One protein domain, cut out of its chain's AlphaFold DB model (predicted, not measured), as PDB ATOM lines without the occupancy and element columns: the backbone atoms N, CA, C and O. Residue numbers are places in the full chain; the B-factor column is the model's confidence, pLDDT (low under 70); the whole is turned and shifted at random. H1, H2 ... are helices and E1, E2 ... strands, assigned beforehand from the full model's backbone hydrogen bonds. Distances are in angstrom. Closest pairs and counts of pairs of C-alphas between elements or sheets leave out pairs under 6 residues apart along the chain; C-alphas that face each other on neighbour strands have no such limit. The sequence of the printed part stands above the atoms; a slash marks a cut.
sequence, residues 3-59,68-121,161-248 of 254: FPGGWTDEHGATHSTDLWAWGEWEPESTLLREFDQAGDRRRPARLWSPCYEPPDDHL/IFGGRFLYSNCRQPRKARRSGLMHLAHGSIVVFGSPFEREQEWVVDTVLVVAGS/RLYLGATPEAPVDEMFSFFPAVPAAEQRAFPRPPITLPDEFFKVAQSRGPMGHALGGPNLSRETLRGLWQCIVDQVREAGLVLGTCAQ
ATOM      1  N   PHE A   3      23.636  59.726 -61.193       96.19
ATOM      2  CA  PHE A   3      24.794  59.511 -60.325       96.19
ATOM      3  C   PHE A   3      26.039  59.162 -61.156       96.19
ATOM      4  O   PHE A   3      25.895  58.581 -62.238       96.19
ATOM      5  N   PRO A   4      27.258  59.431 -60.660       96.81
ATOM      6  CA  PRO A   4      28.476  58.912 -61.270       96.81
ATOM      7  C   PRO A   4      28.507  57.386 -61.185       96.81
ATOM      8  O   PRO A   4      28.119  56.807 -60.170       96.81
ATOM      9  N   GLY A   5      28.988  56.705 -62.220       96.19
ATOM     10  CA  GLY A   5      29.016  55.245 -62.224       96.19
ATOM     11  C   GLY A   5      29.902  54.633 -63.298       96.19
ATOM     12  O   GLY A   5      30.570  55.329 -64.071       96.19
ATOM     13  N   GLY A   6      29.921  53.304 -63.311       96.38
ATOM     14  CA  GLY A   6      30.561  52.479 -64.327       96.38
ATOM     15  C   GLY A   6      29.520  51.765 -65.184       96.38
ATOM     16  O   GLY A   6      28.446  51.409 -64.697       96.38
ATOM     17  N   TRP A   7      29.826  51.559 -66.460       96.94
ATOM     18  CA  TRP A   7      28.975  50.804 -67.379       96.94
ATOM     19  C   TRP A   7      29.797  50.053 -68.423       96.94
ATOM     20  O   TRP A   7      30.948  50.403 -68.680       96.94
ATOM     21  N   THR A   8      29.204  49.030 -69.036       95.00
ATOM     22  CA  THR A   8      29.821  48.276 -70.140       95.00
ATOM     23  C   THR A   8      29.077  48.497 -71.449       95.00
ATOM     24  O   THR A   8      27.842  48.415 -71.474       95.00
ATOM     25  N   ASP A   9      29.814  48.731 -72.534       87.69
ATOM     26  CA  ASP A   9      29.249  48.874 -73.879       87.69
ATOM     27  C   ASP A   9      28.955  47.526 -74.561       87.69
ATOM     28  O   ASP A   9      29.072  46.451 -73.965       87.69
ATOM     29  N   GLU A  10      28.512  47.574 -75.819       85.25
ATOM     30  CA  GLU A  10      28.221  46.390 -76.635       85.25
ATOM     31  C   GLU A  10      29.453  45.523 -76.937       85.25
ATOM     32  O   GLU A  10      29.320  44.317 -77.148       85.25
ATOM     33  N   HIS A  11      30.651  46.107 -76.883       85.38
ATOM     34  CA  HIS A  11      31.929  45.424 -77.071       85.38
ATOM     35  C   HIS A  11      32.527  44.911 -75.753       85.38
ATOM     36  O   HIS A  11      33.593  44.296 -75.761       85.38
ATOM     37  N   GLY A  12      31.843  45.141 -74.625       83.62
ATOM     38  CA  GLY A  12      32.307  44.760 -73.295       83.62
ATOM     39  C   GLY A  12      33.393  45.678 -72.736       83.62
ATOM     40  O   GLY A  12      34.023  45.320 -71.744       83.62
ATOM     41  N   ALA A  13      33.631  46.846 -73.341       91.06
ATOM     42  CA  ALA A  13      34.536  47.830 -72.767       91.06
ATOM     43  C   ALA A  13      33.854  48.551 -71.600       91.06
ATOM     44  O   ALA A  13      32.679  48.918 -71.679       91.06
ATOM     45  N   THR A  14      34.605  48.749 -70.518       94.00
ATOM     46  CA  THR A  14      34.139  49.460 -69.326       94.00
ATOM     47  C   THR A  14      34.411  50.951 -69.457       94.00
ATOM     48  O   THR A  14      35.521  51.372 -69.783       94.00
ATOM     49  N   HIS A  15      33.406  51.751 -69.128       95.81
ATOM     50  CA  HIS A  15      33.426  53.208 -69.166       95.81
ATOM     51  C   HIS A  15      32.967  53.767 -67.823       95.81
ATOM     52  O   HIS A  15      32.256  53.094 -67.076       95.81
ATOM     53  N   SER A  16      33.334  55.014 -67.524       96.38
ATOM     54  CA  SER A  16      32.843  55.720 -66.339       96.38
ATOM     55  C   SER A  16      32.398  57.136 -66.682       96.38
ATOM     56  O   SER A  16      33.095  57.862 -67.389       96.38
ATOM     57  N   THR A  17      31.198  57.489 -66.227       96.69
ATOM     58  CA  THR A  17      30.513  58.766 -66.468       96.69
ATOM     59  C   THR A  17      29.324  58.870 -65.516       96.69
ATOM     60  O   THR A  17      28.934  57.879 -64.896       96.69
ATOM     61  N   ASP A  18      28.699  60.039 -65.448       97.44
ATOM     62  CA  ASP A  18      27.362  60.168 -64.878       97.44
ATOM     63  C   ASP A  18      26.353  59.371 -65.712       97.44
ATOM     64  O   ASP A  18      26.350  59.432 -66.948       97.44
ATOM     65  N   LEU A  19      25.511  58.605 -65.029       97.69
ATOM     66  CA  LEU A  19      24.511  57.709 -65.592       97.69
ATOM     67  C   LEU A  19      23.124  58.130 -65.136       97.69
ATOM     68  O   LEU A  19      22.919  58.471 -63.974       97.69
ATOM     69  N   TRP A  20      22.151  58.038 -66.039       97.50
ATOM     70  CA  TRP A  20      20.737  58.078 -65.693       97.50
ATOM     71  C   TRP A  20      20.196  56.657 -65.649       97.50
ATOM     72  O   TRP A  20      20.251  55.944 -66.650       97.50
ATOM     73  N   ALA A  21      19.639  56.262 -64.511       96.75
ATOM     74  CA  ALA A  21      19.056  54.940 -64.302       96.75
ATOM     75  C   ALA A  21      17.681  55.032 -63.634       96.75
ATOM     76  O   ALA A  21      17.396  55.972 -62.885       96.75
ATOM     77  N   TRP A  22      16.831  54.039 -63.874       95.25
ATOM     78  CA  TRP A  22      15.701  53.767 -62.988       95.25
ATOM     79  C   TRP A  22      16.187  52.941 -61.797       95.25
ATOM     80  O   TRP A  22      17.145  52.186 -61.915       95.25
ATOM     81  N   GLY A  23      15.551  53.110 -60.645       90.38
ATOM     82  CA  GLY A  23      15.909  52.381 -59.438       90.38
ATOM     83  C   GLY A  23      15.154  52.901 -58.226       90.38
ATOM     84  O   GLY A  23      14.425  53.892 -58.316       90.38
ATOM     85  N   GLU A  24      15.346  52.205 -57.115       89.62
ATOM     86  CA  GLU A  24      14.788  52.533 -55.808       89.62
ATOM     87  C   GLU A  24      15.854  53.248 -54.972       89.62
ATOM     88  O   GLU A  24      17.029  52.876 -55.001       89.62
ATOM     89  N   TRP A  25      15.440  54.303 -54.280       92.69
ATOM     90  CA  TRP A  25      16.252  55.058 -53.335       92.69
ATOM     91  C   TRP A  25      15.299  55.720 -52.348       92.69
ATOM     92  O   TRP A  25      14.490  56.561 -52.741       92.69
ATOM     93  N   GLU A  26      15.364  55.273 -51.099       91.12
ATOM     94  CA  GLU A  26      14.483  55.722 -50.016       91.12
ATOM     95  C   GLU A  26      14.973  56.987 -49.278       91.12
ATOM     96  O   GLU A  26      14.120  57.755 -48.829       91.12
ATOM     97  N   PRO A  27      16.293  57.248 -49.151       91.25
ATOM     98  CA  PRO A  27      16.791  58.497 -48.573       91.25
ATOM     99  C   PRO A  27      16.507  59.740 -49.426       91.25
ATOM    100  O   PRO A  27      15.852  59.704 -50.473       91.25
ATOM    101  N   GLU A  28      17.044  60.872 -48.982       91.44
ATOM    102  CA  GLU A  28      16.879  62.167 -49.622       91.44
ATOM    103  C   GLU A  28      17.339  62.174 -51.086       91.44
ATOM    104  O   GLU A  28      18.136  61.371 -51.569       91.44
ATOM    105  N   SER A  29      16.817  63.122 -51.854       93.50
ATOM    106  CA  SER A  29      17.253  63.318 -53.230       93.50
ATOM    107  C   SER A  29      17.061  64.755 -53.665       93.50
ATOM    108  O   SER A  29      16.063  65.400 -53.341       93.50
ATOM    109  N   THR A  30      17.986  65.235 -54.487       95.31
ATOM    110  CA  THR A  30      17.895  66.560 -55.099       95.31
ATOM    111  C   THR A  30      17.214  66.467 -56.460       95.31
ATOM    112  O   THR A  30      17.622  65.680 -57.316       95.31
ATOM    113  N   LEU A  31      16.172  67.272 -56.690       96.31
ATOM    114  CA  LEU A  31      15.533  67.371 -58.006       96.31
ATOM    115  C   LEU A  31      16.486  68.067 -58.980       96.31
ATOM    116  O   LEU A  31      16.802  69.239 -58.798       96.31
ATOM    117  N   LEU A  32      16.898  67.370 -60.036       95.88
ATOM    118  CA  LEU A  32      17.747  67.943 -61.083       95.88
ATOM    119  C   LEU A  32      16.936  68.490 -62.254       95.88
ATOM    120  O   LEU A  32      17.296  69.500 -62.858       95.88
ATOM    121  N   ARG A  33      15.864  67.784 -62.632       95.81
ATOM    122  CA  ARG A  33      15.100  68.098 -63.844       95.81
ATOM    123  C   ARG A  33      13.675  67.574 -63.759       95.81
ATOM    124  O   ARG A  33      13.443  66.474 -63.266       95.81
ATOM    125  N   GLU A  34      12.739  68.326 -64.322       95.31
ATOM    126  CA  GLU A  34      11.402  67.836 -64.666       95.31
ATOM    127  C   GLU A  34      11.314  67.621 -66.181       95.31
ATOM    128  O   GLU A  34      11.889  68.381 -66.964       95.31
ATOM    129  N   PHE A  35      10.620  66.569 -66.596       91.25
ATOM    130  CA  PHE A  35      10.395  66.239 -67.996       91.25
ATOM    131  C   PHE A  35       8.928  66.456 -68.353       91.25
ATOM    132  O   PHE A  35       8.033  66.115 -67.579       91.25
ATOM    133  N   ASP A  36       8.679  66.950 -69.565       87.50
ATOM    134  CA  ASP A  36       7.345  66.880 -70.148       87.50
ATOM    135  C   ASP A  36       7.080  65.440 -70.604       87.50
ATOM    136  O   ASP A  36       7.701  64.939 -71.544       87.50
ATOM    137  N   GLN A  37       6.179  64.750 -69.905       82.69
ATOM    138  CA  GLN A  37       5.793  63.388 -70.264       82.69
ATOM    139  C   GLN A  37       4.875  63.349 -71.491       82.69
ATOM    140  O   GLN A  37       4.704  62.275 -72.058       82.69
ATOM    141  N   ALA A  38       4.243  64.464 -71.887       81.44
ATOM    142  CA  ALA A  38       3.242  64.526 -72.962       81.44
ATOM    143  C   ALA A  38       2.166  63.409 -72.898       81.44
ATOM    144  O   ALA A  38       1.618  62.992 -73.917       81.44
ATOM    145  N   GLY A  39       1.866  62.902 -71.694       79.25
ATOM    146  CA  GLY A  39       0.937  61.788 -71.460       79.25
ATOM    147  C   GLY A  39       1.540  60.374 -71.537       79.25
ATOM    148  O   GLY A  39       0.844  59.415 -71.204       79.25
ATOM    149  N   ASP A  40       2.813  60.218 -71.908       85.00
ATOM    150  CA  ASP A  40       3.524  58.936 -71.913       85.00
ATOM    151  C   ASP A  40       4.012  58.565 -70.503       85.00
ATOM    152  O   ASP A  40       5.051  59.021 -70.017       85.00
ATOM    153  N   ARG A  41       3.255  57.684 -69.841       84.94
ATOM    154  CA  ARG A  41       3.546  57.212 -68.478       84.94
ATOM    155  C   ARG A  41       4.751  56.270 -68.401       84.94
ATOM    156  O   ARG A  41       5.149  55.922 -67.290       84.94
ATOM    157  N   ARG A  42       5.318  55.833 -69.535       86.75
ATOM    158  CA  ARG A  42       6.547  55.023 -69.553       86.75
ATOM    159  C   ARG A  42       7.777  55.876 -69.280       86.75
ATOM    160  O   ARG A  42       8.762  55.365 -68.756       86.75
ATOM    161  N   ARG A  43       7.732  57.163 -69.628       88.94
ATOM    162  CA  ARG A  43       8.841  58.100 -69.429       88.94
ATOM    163  C   ARG A  43       8.859  58.635 -67.999       88.94
ATOM    164  O   ARG A  43       7.798  58.778 -67.395       88.94
ATOM    165  N   PRO A  44      10.033  58.966 -67.440       91.88
ATOM    166  CA  PRO A  44      10.102  59.588 -66.125       91.88
ATOM    167  C   PRO A  44       9.515  61.000 -66.179       91.88
ATOM    168  O   PRO A  44       9.699  61.715 -67.159       91.88
ATOM    169  N   ALA A  45       8.841  61.418 -65.108       92.75
ATOM    170  CA  ALA A  45       8.422  62.812 -64.933       92.75
ATOM    171  C   ALA A  45       9.559  63.683 -64.389       92.75
ATOM    172  O   ALA A  45       9.568  64.895 -64.577       92.75
ATOM    173  N   ARG A  46      10.495  63.072 -63.655       95.25
ATOM    174  CA  ARG A  46      11.521  63.772 -62.883       95.25
ATOM    175  C   ARG A  46      12.831  63.004 -62.886       95.25
ATOM    176  O   ARG A  46      12.834  61.774 -62.889       95.25
ATOM    177  N   LEU A  47      13.924  63.751 -62.849       96.62
ATOM    178  CA  LEU A  47      15.272  63.263 -62.625       96.62
ATOM    179  C   LEU A  47      15.756  63.744 -61.264       96.62
ATOM    180  O   LEU A  47      15.736  64.941 -60.980       96.62
ATOM    181  N   TRP A  48      16.221  62.802 -60.462       96.44
ATOM    182  CA  TRP A  48      16.690  63.021 -59.101       96.44
ATOM    183  C   TRP A  48      18.155  62.622 -58.984       96.44
ATOM    184  O   TRP A  48      18.542  61.629 -59.597       96.44
ATOM    185  N   SER A  49      18.943  63.341 -58.196       95.56
ATOM    186  CA  SER A  49      20.268  62.897 -57.765       95.56
ATOM    187  C   SER A  49      20.177  62.357 -56.338       95.56
ATOM    188  O   SER A  49      19.704  63.103 -55.473       95.56
ATOM    189  N   PRO A  50      20.578  61.098 -56.088       94.38
ATOM    190  CA  PRO A  50      20.646  60.551 -54.740       94.38
ATOM    191  C   PRO A  50      21.635  61.338 -53.879       94.38
ATOM    192  O   PRO A  50      22.747  61.640 -54.312       94.38
ATOM    193  N   CYS A  51      21.243  61.619 -52.648       90.75
ATOM    194  CA  CYS A  51      22.099  62.117 -51.576       90.75
ATOM    195  C   CYS A  51      21.615  61.478 -50.275       90.75
ATOM    196  O   CYS A  51      20.463  61.062 -50.201       90.75
ATOM    197  N   TYR A  52      22.462  61.366 -49.261       86.00
ATOM    198  CA  TYR A  52      21.950  61.051 -47.929       86.00
ATOM    199  C   TYR A  52      22.824  61.670 -46.858       86.00
ATOM    200  O   TYR A  52      24.043  61.731 -47.001       86.00
ATOM    201  N   GLU A  53      22.193  62.090 -45.778       86.12
ATOM    202  CA  GLU A  53      22.854  62.288 -44.497       86.12
ATOM    203  C   GLU A  53      22.453  61.117 -43.597       86.12
ATOM    204  O   GLU A  53      21.272  60.762 -43.575       86.12
ATOM    205  N   PRO A  54      23.395  60.479 -42.877       85.50
ATOM    206  CA  PRO A  54      23.036  59.454 -41.907       85.50
ATOM    207  C   PRO A  54      22.022  60.028 -40.907       85.50
ATOM    208  O   PRO A  54      22.325  61.036 -40.258       85.50
ATOM    209  N   PRO A  55      20.821  59.441 -40.782       84.81
ATOM    210  CA  PRO A  55      19.812  59.971 -39.884       84.81
ATOM    211  C   PRO A  55      20.171  59.646 -38.428       84.81
ATOM    212  O   PRO A  55      20.782  58.620 -38.127       84.81
ATOM    213  N   ASP A  56      19.739  60.502 -37.501       85.50
ATOM    214  CA  ASP A  56      19.940  60.279 -36.060       85.50
ATOM    215  C   ASP A  56      19.155  59.056 -35.534       85.50
ATOM    216  O   ASP A  56      19.537  58.445 -34.534       85.50
ATOM    217  N   ASP A  57      18.051  58.701 -36.199       88.62
ATOM    218  CA  ASP A  57      17.161  57.582 -35.874       88.62
ATOM    219  C   ASP A  57      16.685  56.912 -37.172       88.62
ATOM    220  O   ASP A  57      16.400  57.593 -38.157       88.62
ATOM    221  N   HIS A  58      16.606  55.579 -37.176       90.06
ATOM    222  CA  HIS A  58      16.202  54.789 -38.342       90.06
ATOM    223  C   HIS A  58      14.854  54.082 -38.136       90.06
ATOM    224  O   HIS A  58      14.419  53.291 -38.984       90.06
ATOM    225  N   LEU A  59      14.167  54.358 -37.025       88.38
ATOM    226  CA  LEU A  59      12.825  53.861 -36.766       88.38
ATOM    227  C   LEU A  59      11.842  54.369 -37.835       88.38
ATOM    228  O   LEU A  59      11.856  55.532 -38.225       88.38
ATOM    229  N   ILE A  68      22.619  49.289 -55.232       95.81
ATOM    230  CA  ILE A  68      23.468  49.284 -56.442       95.81
ATOM    231  C   ILE A  68      24.737  50.144 -56.314       95.81
ATOM    232  O   ILE A  68      25.538  50.214 -57.251       95.81
ATOM    233  N   PHE A  69      24.904  50.824 -55.178       94.88
ATOM    234  CA  PHE A  69      25.999  51.757 -54.951       94.88
ATOM    235  C   PHE A  69      27.246  51.057 -54.385       94.88
ATOM    236  O   PHE A  69      27.167  50.064 -53.665       94.88
ATOM    237  N   GLY A  70      28.425  51.587 -54.703       92.31
ATOM    238  CA  GLY A  70      29.716  51.018 -54.329       92.31
ATOM    239  C   GLY A  70      30.231  49.969 -55.320       92.31
ATOM    240  O   GLY A  70      29.859  49.935 -56.489       92.31
ATOM    241  N   GLY A  71      31.154  49.122 -54.856       89.44
ATOM    242  CA  GLY A  71      31.888  48.188 -55.721       89.44
ATOM    243  C   GLY A  71      31.099  46.959 -56.183       89.44
ATOM    244  O   GLY A  71      31.590  46.211 -57.024       89.44
ATOM    245  N   ARG A  72      29.911  46.702 -55.622       94.81
ATOM    246  CA  ARG A  72      29.059  45.571 -56.006       94.81
ATOM    247  C   ARG A  72      27.622  45.774 -55.556       94.81
ATOM    248  O   ARG A  72      27.384  46.442 -54.557       94.81
ATOM    249  N   PHE A  73      26.693  45.092 -56.218       97.38
ATOM    250  CA  PHE A  73      25.294  45.127 -55.803       97.38
ATOM    251  C   PHE A  73      25.079  44.244 -54.575       97.38
ATOM    252  O   PHE A  73      25.642  43.147 -54.476       97.38
ATOM    253  N   LEU A  74      24.236  44.716 -53.666       97.12
ATOM    254  CA  LEU A  74      23.856  44.028 -52.441       97.12
ATOM    255  C   LEU A  74      22.338  43.841 -52.430       97.12
ATOM    256  O   LEU A  74      21.599  44.749 -52.801       97.12
ATOM    257  N   TYR A  75      21.880  42.654 -52.029       95.25
ATOM    258  CA  TYR A  75      20.453  42.356 -51.896       95.25
ATOM    259  C   TYR A  75      20.160  41.655 -50.568       95.25
ATOM    260  O   TYR A  75      20.733  40.592 -50.322       95.25
ATOM    261  N   SER A  76      19.308  42.216 -49.706       89.38
ATOM    262  CA  SER A  76      19.297  41.832 -48.285       89.38
ATOM    263  C   SER A  76      17.981  41.284 -47.732       89.38
ATOM    264  O   SER A  76      18.011  40.255 -47.057       89.38
ATOM    265  N   ASN A  77      16.842  41.935 -47.958       78.19
ATOM    266  CA  ASN A  77      15.623  41.673 -47.184       78.19
ATOM    267  C   ASN A  77      14.340  41.822 -48.010       78.19
ATOM    268  O   ASN A  77      13.335  41.185 -47.677       78.19
ATOM    269  N   CYS A  78      14.344  42.593 -49.102       74.69
ATOM    270  CA  CYS A  78      13.134  42.867 -49.870       74.69
ATOM    271  C   CYS A  78      12.500  41.561 -50.371       74.69
ATOM    272  O   CYS A  78      13.143  40.735 -51.017       74.69
ATOM    273  N   ARG A  79      11.224  41.329 -50.031       73.69
ATOM    274  CA  ARG A  79      10.468  40.090 -50.332       73.69
ATOM    275  C   ARG A  79      11.075  38.788 -49.770       73.69
ATOM    276  O   ARG A  79      10.557  37.706 -50.078       73.69
ATOM    277  N   GLN A  80      12.099  38.852 -48.915       75.38
ATOM    278  CA  GLN A  80      12.488  37.715 -48.082       75.38
ATOM    279  C   GLN A  80      11.404  37.512 -47.005       75.38
ATOM    280  O   GLN A  80      10.838  38.467 -46.473       75.38
ATOM    281  N   PRO A  81      10.986  36.267 -46.732       66.75
ATOM    282  CA  PRO A  81       9.824  36.014 -45.906       66.75
ATOM    283  C   PRO A  81      10.155  36.253 -44.433       66.75
ATOM    284  O   PRO A  81      11.068  35.646 -43.883       66.75
ATOM    285  N   ARG A  82       9.275  36.975 -43.731       63.91
ATOM    286  CA  ARG A  82       9.324  37.113 -42.262       63.91
ATOM    287  C   ARG A  82       9.066  35.802 -41.489       63.91
ATOM    288  O   ARG A  82       9.138  35.766 -40.260       63.91
ATOM    289  N   LYS A  83       8.722  34.714 -42.195       56.59
ATOM    290  CA  LYS A  83       8.538  33.350 -41.669       56.59
ATOM    291  C   LYS A  83       9.421  32.390 -42.471       56.59
ATOM    292  O   LYS A  83       9.141  32.133 -43.639       56.59
ATOM    293  N   ALA A  84      10.433  31.821 -41.815       50.31
ATOM    294  CA  ALA A  84      11.583  31.088 -42.367       50.31
ATOM    295  C   ALA A  84      11.318  29.916 -43.345       50.31
ATOM    296  O   ALA A  84      12.264  29.285 -43.803       50.31
ATOM    297  N   ARG A  85      10.067  29.550 -43.656       49.50
ATOM    298  CA  ARG A  85       9.776  28.240 -44.253       49.50
ATOM    299  C   ARG A  85       9.555  28.223 -45.771       49.50
ATOM    300  O   ARG A  85       9.541  27.125 -46.319       49.50
ATOM    301  N   ARG A  86       9.338  29.350 -46.472       51.09
ATOM    302  CA  ARG A  86       8.908  29.301 -47.894       51.09
ATOM    303  C   ARG A  86       9.206  30.554 -48.742       51.09
ATOM    304  O   ARG A  86       8.269  31.196 -49.202       51.09
ATOM    305  N   SER A  87      10.462  30.885 -49.038       61.53
ATOM    306  CA  SER A  87      10.712  31.646 -50.279       61.53
ATOM    307  C   SER A  87      12.038  31.271 -50.929       61.53
ATOM    308  O   SER A  87      13.041  31.055 -50.249       61.53
ATOM    309  N   GLY A  88      12.013  31.147 -52.261       68.69
ATOM    310  CA  GLY A  88      13.200  30.839 -53.059       68.69
ATOM    311  C   GLY A  88      14.279  31.907 -52.898       68.69
ATOM    312  O   GLY A  88      15.460  31.590 -52.991       68.69
ATOM    313  N   LEU A  89      13.887  33.133 -52.524       79.88
ATOM    314  CA  LEU A  89      14.822  34.221 -52.267       79.88
ATOM    315  C   LEU A  89      15.659  34.026 -51.001       79.88
ATOM    316  O   LEU A  89      16.652  34.713 -50.874       79.88
ATOM    317  N   MET A  90      15.360  33.094 -50.089       82.06
ATOM    318  CA  MET A  90      16.267  32.772 -48.959       82.06
ATOM    319  C   MET A  90      17.351  31.745 -49.315       82.06
ATOM    320  O   MET A  90      18.268  31.479 -48.523       82.06
ATOM    321  N   HIS A  91      17.226  31.122 -50.487       82.19
ATOM    322  CA  HIS A  91      17.992  29.947 -50.888       82.19
ATOM    323  C   HIS A  91      18.517  30.048 -52.324       82.19
ATOM    324  O   HIS A  91      18.680  29.023 -52.982       82.19
ATOM    325  N   LEU A  92      18.795  31.261 -52.808       87.00
ATOM    326  CA  LEU A  92      19.382  31.442 -54.131       87.00
ATOM    327  C   LEU A  92      20.786  30.835 -54.146       87.00
ATOM    328  O   LEU A  92      21.624  31.110 -53.281       87.00
ATOM    329  N   ALA A  93      21.023  29.979 -55.131       89.00
ATOM    330  CA  ALA A  93      22.330  29.393 -55.365       89.00
ATOM    331  C   ALA A  93      23.254  30.413 -56.042       89.00
ATOM    332  O   ALA A  93      22.792  31.359 -56.683       89.00
ATOM    333  N   HIS A  94      24.563  30.170 -55.971       92.75
ATOM    334  CA  HIS A  94      25.529  30.839 -56.839       92.75
ATOM    335  C   HIS A  94      25.047  30.813 -58.302       92.75
ATOM    336  O   HIS A  94      24.534  29.789 -58.750       92.75
ATOM    337  N   GLY A  95      25.209  31.913 -59.039       93.12
ATOM    338  CA  GLY A  95      24.741  32.140 -60.414       93.12
ATOM    339  C   GLY A  95      23.229  32.231 -60.607       93.12
ATOM    340  O   GLY A  95      22.782  32.281 -61.746       93.12
ATOM    341  N   SER A  96      22.436  32.258 -59.533       91.88
ATOM    342  CA  SER A  96      21.015  32.605 -59.653       91.88
ATOM    343  C   SER A  96      20.863  34.038 -60.161       91.88
ATOM    344  O   SER A  96      21.647  34.908 -59.783       91.88
ATOM    345  N   ILE A  97      19.834  34.277 -60.971       92.75
ATOM    346  CA  ILE A  97      19.497  35.598 -61.507       92.75
ATOM    347  C   ILE A  97      18.232  36.086 -60.805       92.75
ATOM    348  O   ILE A  97      17.228  35.372 -60.762       92.75
ATOM    349  N   VAL A  98      18.276  37.299 -60.263       91.50
ATOM    350  CA  VAL A  98      17.111  38.002 -59.723       91.50
ATOM    351  C   VAL A  98      16.856  39.218 -60.594       91.50
ATOM    352  O   VAL A  98      17.739  40.056 -60.767       91.50
ATOM    353  N   VAL A  99      15.651  39.309 -61.145       91.62
ATOM    354  CA  VAL A  99      15.224  40.442 -61.965       91.62
ATOM    355  C   VAL A  99      14.303  41.317 -61.126       91.62
ATOM    356  O   VAL A  99      13.178  40.927 -60.813       91.62
ATOM    357  N   PHE A 100      14.798  42.487 -60.746       91.12
ATOM    358  CA  PHE A 100      14.032  43.530 -60.079       91.12
ATOM    359  C   PHE A 100      13.328  44.384 -61.120       91.12
ATOM    360  O   PHE A 100      13.879  44.705 -62.175       91.12
ATOM    361  N   GLY A 101      12.084  44.727 -60.830       89.12
ATOM    362  CA  GLY A 101      11.222  45.406 -61.773       89.12
ATOM    363  C   GLY A 101       9.768  45.290 -61.365       89.12
ATOM    364  O   GLY A 101       9.434  44.890 -60.245       89.12
ATOM    365  N   SER A 102       8.884  45.618 -62.294       86.69
ATOM    366  CA  SER A 102       7.448  45.599 -62.032       86.69
ATOM    367  C   SER A 102       6.653  45.339 -63.308       86.69
ATOM    368  O   SER A 102       7.145  45.617 -64.404       86.69
ATOM    369  N   PRO A 103       5.409  44.844 -63.194       85.94
ATOM    370  CA  PRO A 103       4.529  44.781 -64.342       85.94
ATOM    371  C   PRO A 103       4.118  46.206 -64.734       85.94
ATOM    372  O   PRO A 103       3.713  47.007 -63.886       85.94
ATOM    373  N   PHE A 104       4.189  46.521 -66.022       83.00
ATOM    374  CA  PHE A 104       3.695  47.766 -66.599       83.00
ATOM    375  C   PHE A 104       2.338  47.522 -67.278       83.00
ATOM    376  O   PHE A 104       2.096  46.448 -67.822       83.00
ATOM    377  N   GLU A 105       1.425  48.498 -67.183       68.88
ATOM    378  CA  GLU A 105       0.074  48.471 -67.780       68.88
ATOM    379  C   GLU A 105      -0.709  47.150 -67.619       68.88
ATOM    380  O   GLU A 105      -0.807  46.334 -68.532       68.88
ATOM    381  N   ARG A 106      -1.344  46.966 -66.449       64.81
ATOM    382  CA  ARG A 106      -2.247  45.829 -66.149       64.81
ATOM    383  C   ARG A 106      -1.671  44.458 -66.553       64.81
ATOM    384  O   ARG A 106      -2.406  43.621 -67.066       64.81
ATOM    385  N   GLU A 107      -0.387  44.238 -66.266       64.06
ATOM    386  CA  GLU A 107       0.287  42.937 -66.400       64.06
ATOM    387  C   GLU A 107       0.525  42.455 -67.849       64.06
ATOM    388  O   GLU A 107       0.676  41.255 -68.069       64.06
ATOM    389  N   GLN A 108       0.582  43.357 -68.840       74.00
ATOM    390  CA  GLN A 108       0.935  42.972 -70.220       74.00
ATOM    391  C   GLN A 108       2.442  42.927 -70.474       74.00
ATOM    392  O   GLN A 108       2.902  42.140 -71.297       74.00
ATOM    393  N   GLU A 109       3.214  43.738 -69.756       85.94
ATOM    394  CA  GLU A 109       4.667  43.803 -69.893       85.94
ATOM    395  C   GLU A 109       5.325  43.773 -68.519       85.94
ATOM    396  O   GLU A 109       4.749  44.244 -67.537       85.94
ATOM    397  N   TRP A 110       6.548  43.254 -68.447       88.75
ATOM    398  CA  TRP A 110       7.395  43.410 -67.272       88.75
ATOM    399  C   TRP A 110       8.565  44.310 -67.615       88.75
ATOM    400  O   TRP A 110       9.290  44.034 -68.567       88.75
ATOM    401  N   VAL A 111       8.753  45.374 -66.844       91.94
ATOM    402  CA  VAL A 111       9.862  46.308 -67.038       91.94
ATOM    403  C   VAL A 111      10.932  46.071 -65.984       91.94
ATOM    404  O   VAL A 111      10.607  45.884 -64.809       91.94
ATOM    405  N   VAL A 112      12.194  46.044 -66.411       93.56
ATOM    406  CA  VAL A 112      13.342  45.765 -65.538       93.56
ATOM    407  C   VAL A 112      13.982  47.058 -65.041       93.56
ATOM    408  O   VAL A 112      14.214  47.989 -65.808       93.56
ATOM    409  N   ASP A 113      14.283  47.073 -63.746       94.25
ATOM    410  CA  ASP A 113      15.001  48.148 -63.061       94.25
ATOM    411  C   ASP A 113      16.433  47.713 -62.724       94.25
ATOM    412  O   ASP A 113      17.384  48.477 -62.863       94.25
ATOM    413  N   THR A 114      16.625  46.462 -62.300       96.25
ATOM    414  CA  THR A 114      17.944  45.935 -61.918       96.25
ATOM    415  C   THR A 114      17.990  44.423 -62.112       96.25
ATOM    416  O   THR A 114      17.014  43.717 -61.871       96.25
ATOM    417  N   VAL A 115      19.141  43.902 -62.519       96.81
ATOM    418  CA  VAL A 115      19.430  42.472 -62.624       96.81
ATOM    419  C   VAL A 115      20.571  42.147 -61.671       96.81
ATOM    420  O   VAL A 115      21.676  42.662 -61.808       96.81
ATOM    421  N   LEU A 116      20.320  41.266 -60.707       96.88
ATOM    422  CA  LEU A 116      21.330  40.758 -59.785       96.88
ATOM    423  C   LEU A 116      21.713  39.334 -60.180       96.88
ATOM    424  O   LEU A 116      20.859  38.451 -60.249       96.88
ATOM    425  N   VAL A 117      23.008  39.094 -60.356       97.38
ATOM    426  CA  VAL A 117      23.570  37.748 -60.509       97.38
ATOM    427  C   VAL A 117      24.267  37.376 -59.208       97.38
ATOM    428  O   VAL A 117      25.202  38.049 -58.786       97.38
ATOM    429  N   VAL A 118      23.826  36.307 -58.549       96.38
ATOM    430  CA  VAL A 118      24.320  35.934 -57.216       96.38
ATOM    431  C   VAL A 118      25.732  35.342 -57.294       96.38
ATOM    432  O   VAL A 118      25.905  34.190 -57.683       96.38
ATOM    433  N   ALA A 119      26.744  36.085 -56.848       97.38
ATOM    434  CA  ALA A 119      28.122  35.604 -56.683       97.38
ATOM    435  C   ALA A 119      28.404  35.034 -55.288       97.38
ATOM    436  O   ALA A 119      29.356  34.287 -55.080       97.38
ATOM    437  N   GLY A 120      27.583  35.368 -54.298       95.69
ATOM    438  CA  GLY A 120      27.779  34.876 -52.944       95.69
ATOM    439  C   GLY A 120      26.626  35.226 -52.029       95.69
ATOM    440  O   GLY A 120      25.713  35.962 -52.400       95.69
ATOM    441  N   SER A 121      26.665  34.681 -50.816       95.19
ATOM    442  CA  SER A 121      25.739  35.095 -49.771       95.19
ATOM    443  C   SER A 121      26.308  34.924 -48.367       95.19
ATOM    444  O   SER A 121      27.242  34.144 -48.145       95.19
ATOM    445  N   ARG A 161      19.193  36.937 -45.329       93.19
ATOM    446  CA  ARG A 161      20.370  36.621 -46.125       93.19
ATOM    447  C   ARG A 161      20.766  37.787 -47.006       93.19
ATOM    448  O   ARG A 161      19.995  38.222 -47.849       93.19
ATOM    449  N   LEU A 162      22.023  38.189 -46.879       96.06
ATOM    450  CA  LEU A 162      22.650  39.127 -47.790       96.06
ATOM    451  C   LEU A 162      23.181  38.356 -48.996       96.06
ATOM    452  O   LEU A 162      23.935  37.392 -48.840       96.06
ATOM    453  N   TYR A 163      22.800  38.784 -50.189       96.62
ATOM    454  CA  TYR A 163      23.352  38.333 -51.454       96.62
ATOM    455  C   TYR A 163      24.310  39.366 -52.015       96.62
ATOM    456  O   TYR A 163      24.067  40.568 -51.952       96.62
ATOM    457  N   LEU A 164      25.389  38.852 -52.593       97.69
ATOM    458  CA  LEU A 164      26.453  39.632 -53.194       97.69
ATOM    459  C   LEU A 164      26.383  39.459 -54.709       97.69
ATOM    460  O   LEU A 164      26.442  38.327 -55.199       97.69
ATOM    461  N   GLY A 165      26.271  40.565 -55.436       98.00
ATOM    462  CA  GLY A 165      26.258  40.585 -56.894       98.00
ATOM    463  C   GLY A 165      27.615  40.219 -57.501       98.00
ATOM    464  O   GLY A 165      28.672  40.571 -56.958       98.00
ATOM    465  N   ALA A 166      27.582  39.505 -58.624       98.12
ATOM    466  CA  ALA A 166      28.708  39.342 -59.540       98.12
ATOM    467  C   ALA A 166      29.005  40.668 -60.250       98.12
ATOM    468  O   ALA A 166      28.063  41.387 -60.597       98.12
ATOM    469  N   THR A 167      30.286  40.962 -60.475       97.25
ATOM    470  CA  THR A 167      30.757  42.170 -61.176       97.25
ATOM    471  C   THR A 167      31.343  41.786 -62.539       97.25
ATOM    472  O   THR A 167      31.636  40.606 -62.750       97.25
ATOM    473  N   PRO A 168      31.541  42.733 -63.472       96.00
ATOM    474  CA  PRO A 168      32.203  42.449 -64.747       96.00
ATOM    475  C   PRO A 168      33.617  41.867 -64.600       96.00
ATOM    476  O   PRO A 168      34.038  41.052 -65.416       96.00
ATOM    477  N   GLU A 169      34.348  42.253 -63.553       95.38
ATOM    478  CA  GLU A 169      35.714  41.790 -63.268       95.38
ATOM    479  C   GLU A 169      35.735  40.405 -62.608       95.38
ATOM    480  O   GLU A 169      36.723  39.678 -62.705       95.38
ATOM    481  N   ALA A 170      34.643  40.037 -61.936       96.88
ATOM    482  CA  ALA A 170      34.447  38.740 -61.301       96.88
ATOM    483  C   ALA A 170      33.076  38.154 -61.691       96.88
ATOM    484  O   ALA A 170      32.188  38.024 -60.832       96.88
ATOM    485  N   PRO A 171      32.879  37.824 -62.983       97.12
ATOM    486  CA  PRO A 171      31.605  37.337 -63.476       97.12
ATOM    487  C   PRO A 171      31.384  35.887 -63.051       97.12
ATOM    488  O   PRO A 171      32.308  35.130 -62.742       97.12
ATOM    489  N   VAL A 172      30.125  35.477 -63.081       97.62
ATOM    490  CA  VAL A 172      29.683  34.130 -62.747       97.62
ATOM    491  C   VAL A 172      29.185  33.467 -64.023       97.62
ATOM    492  O   VAL A 172      28.081  33.747 -64.472       97.62
ATOM    493  N   ASP A 173      30.005  32.593 -64.610       95.81
ATOM    494  CA  ASP A 173      29.799  32.044 -65.962       95.81
ATOM    495  C   ASP A 173      29.457  33.135 -66.984       95.81
ATOM    496  O   ASP A 173      28.420  33.081 -67.643       95.81
ATOM    497  N   GLU A 174      30.318  34.154 -67.064       96.12
ATOM    498  CA  GLU A 174      30.173  35.330 -67.945       96.12
ATOM    499  C   GLU A 174      29.047  36.301 -67.540       96.12
ATOM    500  O   GLU A 174      29.012  37.428 -68.024       96.12
ATOM    501  N   MET A 175      28.172  35.919 -66.606       97.81
ATOM    502  CA  MET A 175      27.076  36.763 -66.135       97.81
ATOM    503  C   MET A 175      27.525  37.706 -65.015       97.81
ATOM    504  O   MET A 175      28.237  37.311 -64.088       97.81
ATOM    505  N   PHE A 176      27.018  38.934 -65.032       98.12
ATOM    506  CA  PHE A 176      27.226  39.924 -63.975       98.12
ATOM    507  C   PHE A 176      25.948  40.719 -63.684       98.12
ATOM    508  O   PHE A 176      24.980  40.681 -64.448       98.12
ATOM    509  N   SER A 177      25.930  41.399 -62.540       98.44
ATOM    510  CA  SER A 177      24.804  42.238 -62.117       98.44
ATOM    511  C   SER A 177      24.858  43.589 -62.819       98.44
ATOM    512  O   SER A 177      25.942  44.151 -62.973       98.44
ATOM    513  N   PHE A 178      23.709  44.120 -63.227       98.25
ATOM    514  CA  PHE A 178      23.635  45.422 -63.882       98.25
ATOM    515  C   PHE A 178      22.273  46.096 -63.686       98.25
ATOM    516  O   PHE A 178      21.286  45.443 -63.351       98.25
ATOM    517  N   PHE A 179      22.202  47.399 -63.934       98.12
ATOM    518  CA  PHE A 179      20.955  48.142 -64.126       98.12
ATOM    519  C   PHE A 179      20.940  48.782 -65.525       98.12
ATOM    520  O   PHE A 179      21.995  49.198 -66.013       98.12
ATOM    521  N   PRO A 180      19.786  48.864 -66.211       97.50
ATOM    522  CA  PRO A 180      19.683  49.604 -67.463       97.50
ATOM    523  C   PRO A 180      19.909  51.102 -67.239       97.50
ATOM    524  O   PRO A 180      19.285  51.703 -66.359       97.50
ATOM    525  N   ALA A 181      20.763  51.716 -68.053       97.31
ATOM    526  CA  ALA A 181      21.075  53.135 -67.931       97.31
ATOM    527  C   ALA A 181      21.287  53.817 -69.286       97.31
ATOM    528  O   ALA A 181      21.408  53.168 -70.325       97.31
ATOM    529  N   VAL A 182      21.377  55.145 -69.258       96.56
ATOM    530  CA  VAL A 182      21.946  55.957 -70.341       96.56
ATOM    531  C   VAL A 182      23.046  56.862 -69.777       96.56
ATOM    532  O   VAL A 182      22.890  57.367 -68.664       96.56
ATOM    533  N   PRO A 183      24.147  57.108 -70.504       96.69
ATOM    534  CA  PRO A 183      25.081  58.179 -70.167       96.69
ATOM    535  C   PRO A 183      24.366  59.535 -70.062       96.69
ATOM    536  O   PRO A 183      23.661  59.949 -70.982       96.69
ATOM    537  N   ALA A 184      24.570  60.261 -68.959       94.56
ATOM    538  CA  ALA A 184      23.901  61.538 -68.679       94.56
ATOM    539  C   ALA A 184      24.157  62.599 -69.764       94.56
ATOM    540  O   ALA A 184      23.298  63.439 -70.038       94.56
ATOM    541  N   ALA A 185      25.310  62.526 -70.439       92.81
ATOM    542  CA  ALA A 185      25.669  63.396 -71.558       92.81
ATOM    543  C   ALA A 185      24.673  63.330 -72.733       92.81
ATOM    544  O   ALA A 185      24.519  64.317 -73.451       92.81
ATOM    545  N   GLU A 186      23.959  62.212 -72.911       91.00
ATOM    546  CA  GLU A 186      22.900  62.095 -73.924       91.00
ATOM    547  C   GLU A 186      21.666  62.942 -73.587       91.00
ATOM    548  O   GLU A 186      20.856  63.230 -74.468       91.00
ATOM    549  N   GLN A 187      21.499  63.328 -72.318       88.38
ATOM    550  CA  GLN A 187      20.375  64.107 -71.797       88.38
ATOM    551  C   GLN A 187      18.993  63.591 -72.226       88.38
ATOM    552  O   GLN A 187      18.042  64.356 -72.424       88.38
ATOM    553  N   ARG A 188      18.872  62.271 -72.364       90.19
ATOM    554  CA  ARG A 188      17.706  61.607 -72.937       90.19
ATOM    555  C   ARG A 188      16.933  60.859 -71.860       90.19
ATOM    556  O   ARG A 188      17.368  59.824 -71.369       90.19
ATOM    557  N   ALA A 189      15.737  61.346 -71.538       91.19
ATOM    558  CA  ALA A 189      14.790  60.569 -70.745       91.19
ATOM    559  C   ALA A 189      14.425  59.277 -71.494       91.19
ATOM    560  O   ALA A 189      14.115  59.313 -72.692       91.19
ATOM    561  N   PHE A 190      14.425  58.149 -70.788       93.62
ATOM    562  CA  PHE A 190      14.161  56.836 -71.367       93.62
ATOM    563  C   PHE A 190      13.131  56.065 -70.530       93.62
ATOM    564  O   PHE A 190      13.102  56.212 -69.304       93.62
ATOM    565  N   PRO A 191      12.253  55.276 -71.170       93.06
ATOM    566  CA  PRO A 191      11.350  54.398 -70.445       93.06
ATOM    567  C   PRO A 191      12.109  53.222 -69.830       93.06
ATOM    568  O   PRO A 191      13.154  52.825 -70.340       93.06
ATOM    569  N   ARG A 192      11.563  52.625 -68.768       93.06
ATOM    570  CA  ARG A 192      12.081  51.342 -68.272       93.06
ATOM    571  C   ARG A 192      11.979  50.288 -69.382       93.06
ATOM    572  O   ARG A 192      10.903  50.186 -69.982       93.06
ATOM    573  N   PRO A 193      13.047  49.531 -69.683       94.12
ATOM    574  CA  PRO A 193      13.020  48.573 -70.778       94.12
ATOM    575  C   PRO A 193      12.087  47.401 -70.436       94.12
ATOM    576  O   PRO A 193      12.234  46.797 -69.366       94.12
ATOM    577  N   PRO A 194      11.115  47.072 -71.306       93.06
ATOM    578  CA  PRO A 194      10.346  45.850 -71.166       93.06
ATOM    579  C   PRO A 194      11.233  44.645 -71.484       93.06
ATOM    580  O   PRO A 194      12.108  44.720 -72.345       93.06
ATOM    581  N   ILE A 195      10.985  43.530 -70.806       92.00
ATOM    582  CA  ILE A 195      11.642  42.257 -71.090       92.00
ATOM    583  C   ILE A 195      10.609  41.166 -71.343       92.00
ATOM    584  O   ILE A 195       9.570  41.083 -70.685       92.00
ATOM    585  N   THR A 196      10.938  40.294 -72.282       90.62
ATOM    586  CA  THR A 196      10.217  39.066 -72.588       90.62
ATOM    587  C   THR A 196      11.175  37.903 -72.406       90.62
ATOM    588  O   THR A 196      12.256  37.863 -72.991       90.62
ATOM    589  N   LEU A 197      10.780  36.952 -71.573       88.06
ATOM    590  CA  LEU A 197      11.500  35.708 -71.335       88.06
ATOM    591  C   LEU A 197      10.514  34.548 -71.518       88.06
ATOM    592  O   LEU A 197       9.308  34.772 -71.398       88.06
ATOM    593  N   PRO A 198      10.980  33.322 -71.810       85.88
ATOM    594  CA  PRO A 198      10.077  32.189 -71.977       85.88
ATOM    595  C   PRO A 198       9.188  31.971 -70.739       85.88
ATOM    596  O   PRO A 198       9.685  31.946 -69.609       85.88
ATOM    597  N   ASP A 199       7.887  31.755 -70.961       80.38
ATOM    598  CA  ASP A 199       6.850  31.626 -69.914       80.38
ATOM    599  C   ASP A 199       7.121  30.512 -68.884       80.38
ATOM    600  O   ASP A 199       6.587  30.518 -67.767       80.38
ATOM    601  N   GLU A 200       7.935  29.525 -69.261       77.62
ATOM    602  CA  GLU A 200       8.393  28.443 -68.385       77.62
ATOM    603  C   GLU A 200       9.347  28.924 -67.280       77.62
ATOM    604  O   GLU A 200       9.406  28.312 -66.211       77.62
ATOM    605  N   PHE A 201      10.033  30.049 -67.496       77.44
ATOM    606  CA  PHE A 201      10.979  30.644 -66.550       77.44
ATOM    607  C   PHE A 201      10.471  31.944 -65.935       77.44
ATOM    608  O   PHE A 201      10.833  32.262 -64.800       77.44
ATOM    609  N   PHE A 202       9.647  32.695 -66.667       75.31
ATOM    610  CA  PHE A 202       9.252  34.043 -66.290       75.31
ATOM    611  C   PHE A 202       7.810  34.327 -66.703       75.31
ATOM    612  O   PHE A 202       7.483  34.294 -67.882       75.31
ATOM    613  N   LYS A 203       6.937  34.637 -65.743       73.19
ATOM    614  CA  LYS A 203       5.528  34.936 -66.030       73.19
ATOM    615  C   LYS A 203       5.220  36.392 -65.720       73.19
ATOM    616  O   LYS A 203       5.191  36.778 -64.556       73.19
ATOM    617  N   VAL A 204       4.895  37.158 -66.757       67.81
ATOM    618  CA  VAL A 204       4.618  38.604 -66.677       67.81
ATOM    619  C   VAL A 204       3.482  38.941 -65.695       67.81
ATOM    620  O   VAL A 204       3.576  39.907 -64.941       67.81
ATOM    621  N   ALA A 205       2.444  38.098 -65.625       63.41
ATOM    622  CA  ALA A 205       1.293  38.275 -64.731       63.41
ATOM    623  C   ALA A 205       1.568  37.982 -63.240       63.41
ATOM    624  O   ALA A 205       0.662  37.995 -62.406       63.41
ATOM    625  N   GLN A 206       2.811  37.680 -62.854       61.34
ATOM    626  CA  GLN A 206       3.150  37.412 -61.456       61.34
ATOM    627  C   GLN A 206       3.363  38.710 -60.665       61.34
ATOM    628  O   GLN A 206       4.470  39.066 -60.280       61.34
ATOM    629  N   SER A 207       2.264  39.381 -60.317       48.22
ATOM    630  CA  SER A 207       2.247  40.537 -59.404       48.22
ATOM    631  C   SER A 207       2.410  40.170 -57.913       48.22
ATOM    632  O   SER A 207       2.464  41.044 -57.045       48.22
ATOM    633  N   ARG A 208       2.489  38.871 -57.573       46.38
ATOM    634  CA  ARG A 208       2.380  38.348 -56.195       46.38
ATOM    635  C   ARG A 208       3.637  37.619 -55.712       46.38
ATOM    636  O   ARG A 208       3.587  36.449 -55.344       46.38
ATOM    637  N   GLY A 209       4.737  38.359 -55.624       49.94
ATOM    638  CA  GLY A 209       5.953  37.932 -54.931       49.94
ATOM    639  C   GLY A 209       6.834  36.950 -55.717       49.94
ATOM    640  O   GLY A 209       6.455  36.478 -56.785       49.94
ATOM    641  N   PRO A 210       8.032  36.653 -55.195       49.84
ATOM    642  CA  PRO A 210       9.049  35.897 -55.909       49.84
ATOM    643  C   PRO A 210       8.684  34.414 -55.983       49.84
ATOM    644  O   PRO A 210       8.969  33.629 -55.075       49.84
ATOM    645  N   MET A 211       8.069  34.016 -57.088       51.34
ATOM    646  CA  MET A 211       7.993  32.619 -57.495       51.34
ATOM    647  C   MET A 211       8.955  32.415 -58.659       51.34
ATOM    648  O   MET A 211       8.544  32.342 -59.809       51.34
ATOM    649  N   GLY A 212      10.255  32.347 -58.352       52.91
ATOM    650  CA  GLY A 212      11.241  31.862 -59.323       52.91
ATOM    651  C   GLY A 212      10.935  30.422 -59.749       52.91
ATOM    652  O   GLY A 212      10.032  29.791 -59.189       52.91
ATOM    653  N   HIS A 213      11.703  29.882 -60.702       54.56
ATOM    654  CA  HIS A 213      11.676  28.452 -61.029       54.56
ATOM    655  C   HIS A 213      11.778  27.648 -59.715       54.56
ATOM    656  O   HIS A 213      12.755  27.757 -58.978       54.56
ATOM    657  N   ALA A 214      10.666  27.005 -59.352       50.84
ATOM    658  CA  ALA A 214      10.178  26.909 -57.976       50.84
ATOM    659  C   ALA A 214      11.143  26.269 -56.966       50.84
ATOM    660  O   ALA A 214      11.895  25.355 -57.290       50.84
ATOM    661  N   LEU A 215      10.996  26.651 -55.689       47.28
ATOM    662  CA  LEU A 215      11.333  25.791 -54.547       47.28
ATOM    663  C   LEU A 215      10.699  24.400 -54.769       47.28
ATOM    664  O   LEU A 215       9.514  24.215 -54.499       47.28
ATOM    665  N   GLY A 216      11.478  23.448 -55.292       49.72
ATOM    666  CA  GLY A 216      11.039  22.084 -55.617       49.72
ATOM    667  C   GLY A 216      11.088  21.695 -57.102       49.72
ATOM    668  O   GLY A 216      10.875  20.522 -57.403       49.72
ATOM    669  N   GLY A 217      11.379  22.622 -58.020       57.44
ATOM    670  CA  GLY A 217      11.727  22.306 -59.410       57.44
ATOM    671  C   GLY A 217      13.203  21.904 -59.550       57.44
ATOM    672  O   GLY A 217      13.999  22.199 -58.654       57.44
ATOM    673  N   PRO A 218      13.606  21.229 -60.643       60.59
ATOM    674  CA  PRO A 218      15.021  20.989 -60.906       60.59
ATOM    675  C   PRO A 218      15.756  22.329 -61.032       60.59
ATOM    676  O   PRO A 218      15.225  23.284 -61.596       60.59
ATOM    677  N   ASN A 219      16.977  22.417 -60.508       70.75
ATOM    678  CA  ASN A 219      17.810  23.588 -60.762       70.75
ATOM    679  C   ASN A 219      18.025  23.723 -62.274       70.75
ATOM    680  O   ASN A 219      18.352  22.738 -62.939       70.75
ATOM    681  N   LEU A 220      17.848  24.936 -62.802       82.50
ATOM    682  CA  LEU A 220      18.196  25.225 -64.189       82.50
ATOM    683  C   LEU A 220      19.697  25.014 -64.389       82.50
ATOM    684  O   LEU A 220      20.500  25.259 -63.482       82.50
ATOM    685  N   SER A 221      20.074  24.545 -65.577       88.62
ATOM    686  CA  SER A 221      21.486  24.425 -65.919       88.62
ATOM    687  C   SER A 221      22.128  25.815 -65.966       88.62
ATOM    688  O   SER A 221      21.468  26.831 -66.207       88.62
ATOM    689  N   ARG A 222      23.444  25.862 -65.757       88.31
ATOM    690  CA  ARG A 222      24.225  27.100 -65.869       88.31
ATOM    691  C   ARG A 222      24.135  27.705 -67.269       88.31
ATOM    692  O   ARG A 222      24.036  28.916 -67.406       88.31
ATOM    693  N   GLU A 223      24.083  26.855 -68.291       92.69
ATOM    694  CA  GLU A 223      23.896  27.265 -69.681       92.69
ATOM    695  C   GLU A 223      22.531  27.923 -69.911       92.69
ATOM    696  O   GLU A 223      22.469  28.981 -70.531       92.69
ATOM    697  N   THR A 224      21.452  27.357 -69.357       91.62
ATOM    698  CA  THR A 224      20.110  27.952 -69.438       91.62
ATOM    699  C   THR A 224      20.065  29.305 -68.734       91.62
ATOM    700  O   THR A 224      19.544  30.261 -69.299       91.62
ATOM    701  N   LEU A 225      20.635  29.414 -67.528       92.31
ATOM    702  CA  LEU A 225      20.693  30.684 -66.796       92.31
ATOM    703  C   LEU A 225      21.457  31.749 -67.587       92.31
ATOM    704  O   LEU A 225      20.945  32.849 -67.772       92.31
ATOM    705  N   ARG A 226      22.625  31.399 -68.129       95.50
ATOM    706  CA  ARG A 226      23.413  32.291 -68.984       95.50
ATOM    707  C   ARG A 226      22.647  32.722 -70.232       95.50
ATOM    708  O   ARG A 226      22.667  33.898 -70.569       95.50
ATOM    709  N   GLY A 227      21.924  31.802 -70.874       95.44
ATOM    710  CA  GLY A 227      21.053  32.118 -72.008       95.44
ATOM    711  C   GLY A 227      19.952  33.116 -71.642       95.44
ATOM    712  O   GLY A 227      19.759  34.094 -72.354       95.44
ATOM    713  N   LEU A 228      19.283  32.928 -70.501       94.62
ATOM    714  CA  LEU A 228      18.258  33.860 -70.018       94.62
ATOM    715  C   LEU A 228      18.843  35.232 -69.676       94.62
ATOM    716  O   LEU A 228      18.254  36.246 -70.041       94.62
ATOM    717  N   TRP A 229      19.998  35.276 -69.010       97.00
ATOM    718  CA  TRP A 229      20.707  36.526 -68.729       97.00
ATOM    719  C   TRP A 229      21.076  37.257 -70.022       97.00
ATOM    720  O   TRP A 229      20.795  38.449 -70.143       97.00
ATOM    721  N   GLN A 230      21.610  36.537 -71.012       97.44
ATOM    722  CA  GLN A 230      21.949  37.100 -72.316       97.44
ATOM    723  C   GLN A 230      20.708  37.662 -73.020       97.44
ATOM    724  O   GLN A 230      20.754  38.785 -73.506       97.44
ATOM    725  N   CYS A 231      19.568  36.962 -72.983       96.69
ATOM    726  CA  CYS A 231      18.316  37.489 -73.532       96.69
ATOM    727  C   CYS A 231      17.881  38.808 -72.872       96.69
ATOM    728  O   CYS A 231      17.289  39.649 -73.546       96.69
ATOM    729  N   ILE A 232      18.133  39.003 -71.572       96.94
ATOM    730  CA  ILE A 232      17.842  40.281 -70.901       96.94
ATOM    731  C   ILE A 232      18.821  41.358 -71.380       96.94
ATOM    732  O   ILE A 232      18.394  42.464 -71.707       96.94
ATOM    733  N   VAL A 233      20.118  41.042 -71.438       97.75
ATOM    734  CA  VAL A 233      21.164  41.959 -71.919       97.75
ATOM    735  C   VAL A 233      20.866  42.443 -73.335       97.75
ATOM    736  O   VAL A 233      20.926  43.647 -73.588       97.75
ATOM    737  N   ASP A 234      20.514  41.529 -74.235       97.19
ATOM    738  CA  ASP A 234      20.217  41.846 -75.630       97.19
ATOM    739  C   ASP A 234      19.020  42.797 -75.727       97.19
ATOM    740  O   ASP A 234      19.126  43.839 -76.364       97.19
ATOM    741  N   GLN A 235      17.931  42.531 -74.998       97.19
ATOM    742  CA  GLN A 235      16.749  43.404 -74.980       97.19
ATOM    743  C   GLN A 235      17.038  44.797 -74.400       97.19
ATOM    744  O   GLN A 235      16.531  45.801 -74.900       97.19
ATOM    745  N   VAL A 236      17.875  44.885 -73.361       97.25
ATOM    746  CA  VAL A 236      18.299  46.175 -72.793       97.25
ATOM    747  C   VAL A 236      19.127  46.969 -73.808       97.25
ATOM    748  O   VAL A 236      18.901  48.167 -73.978       97.25
ATOM    749  N   ARG A 237      20.034  46.310 -74.534       96.50
ATOM    750  CA  ARG A 237      20.848  46.945 -75.581       96.50
ATOM    751  C   ARG A 237      20.026  47.337 -76.807       96.50
ATOM    752  O   ARG A 237      20.194  48.441 -77.313       96.50
ATOM    753  N   GLU A 238      19.098  46.490 -77.245       95.94
ATOM    754  CA  GLU A 238      18.149  46.791 -78.327       95.94
ATOM    755  C   GLU A 238      17.272  48.009 -77.999       95.94
ATOM    756  O   GLU A 238      16.921  48.780 -78.892       95.94
ATOM    757  N   ALA A 239      16.986  48.250 -76.715       94.44
ATOM    758  CA  ALA A 239      16.318  49.465 -76.244       94.44
ATOM    759  C   ALA A 239      17.217  50.726 -76.265       94.44
ATOM    760  O   ALA A 239      16.773  51.811 -75.871       94.44
ATOM    761  N   GLY A 240      18.468  50.613 -76.723       94.69
ATOM    762  CA  GLY A 240      19.441  51.704 -76.772       94.69
ATOM    763  C   GLY A 240      19.923  52.131 -75.386       94.69
ATOM    764  O   GLY A 240      20.096  53.330 -75.143       94.69
ATOM    765  N   LEU A 241      20.052  51.169 -74.468       95.94
ATOM    766  CA  LEU A 241      20.520  51.370 -73.097       95.94
ATOM    767  C   LEU A 241      21.847  50.645 -72.873       95.94
ATOM    768  O   LEU A 241      22.131  49.608 -73.474       95.94
ATOM    769  N   VAL A 242      22.642  51.187 -71.960       96.88
ATOM    770  CA  VAL A 242      23.891  50.581 -71.502       96.88
ATOM    771  C   VAL A 242      23.659  49.743 -70.246       96.88
ATOM    772  O   VAL A 242      22.658  49.912 -69.544       96.88
ATOM    773  N   LEU A 243      24.602  48.848 -69.942       98.00
ATOM    774  CA  LEU A 243      24.577  48.054 -68.713       98.00
ATOM    775  C   LEU A 243      25.388  48.787 -67.640       98.00
ATOM    776  O   LEU A 243      26.616  48.738 -67.664       98.00
ATOM    777  N   GLY A 244      24.722  49.486 -66.725       97.75
ATOM    778  CA  GLY A 244      25.368  50.099 -65.566       97.75
ATOM    779  C   GLY A 244      25.764  49.038 -64.543       97.75
ATOM    780  O   GLY A 244      24.939  48.215 -64.157       97.75
ATOM    781  N   THR A 245      27.026  49.024 -64.125       96.56
ATOM    782  CA  THR A 245      27.632  47.941 -63.328       96.56
ATOM    783  C   THR A 245      28.026  48.380 -61.924       96.56
ATOM    784  O   THR A 245      28.188  47.540 -61.040       96.56
ATOM    785  N   CYS A 246      28.133  49.687 -61.695       92.94
ATOM    786  CA  CYS A 246      28.271  50.279 -60.373       92.94
ATOM    787  C   CYS A 246      27.763  51.724 -60.373       92.94
ATOM    788  O   CYS A 246      27.891  52.441 -61.367       92.94
ATOM    789  N   ALA A 247      27.209  52.151 -59.242       95.50
ATOM    790  CA  ALA A 247      26.943  53.550 -58.942       95.50
ATOM    791  C   ALA A 247      27.915  54.003 -57.842       95.50
ATOM    792  O   ALA A 247      28.152  53.267 -56.885       95.50
ATOM    793  N   GLN A 248      28.516  55.183 -57.956       94.81
ATOM    794  CA  GLN A 248      29.314  55.737 -56.864       94.81
ATOM    795  C   GLN A 248      28.417  56.029 -55.666       94.81
ATOM    796  O   GLN A 248      27.278  56.451 -55.842       94.81
TER     797      GLN A 248
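This is residues 3 to 59, 68 to 121 and 161 to 248 of the 254 residues of an uncharacterized protein of Chloroflexi bacterium (UniProt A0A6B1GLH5). Amid little regular structure, a small closed barrel, E1 E2 E8 E9, joins a strongly twisted sheet, E5 E6 E7, with H1 on both; hairpin E3 E4 lies at one end. The printed part has 199 residues, in order E1 to E8, H1, E9, under half in named elements, mixed in class, sheets antiparallel. It is compact: radius of gyration of the C-alphas 17.0 A, spans 47 by 44 by 38 A.

E1, residues 3 to 8, is antiparallel to E2, 14 to 21; find N 5 and O 17 within hydrogen-bond range, 2.9 A. E8, 179 to 183, and E6, 109 to 121, come closest at C-alphas 179 and 114, 4.3 A. H1, 222 to 238, has a height of 10.6 A over the twisted sheet, two layers.

Find C-alpha 3 at (24.794, 59.511, -60.325); E9, 242 to 247, ends with C-alpha 247 at (26.943, 53.550, -58.942). E3 is 29 to 34, E4 46 to 50, E5 97 to 104, E7 161 to 165.

Cuts after 59 and 121 leave gaps of 22.8 and 6.7 A; 26 residues are under pLDDT 70.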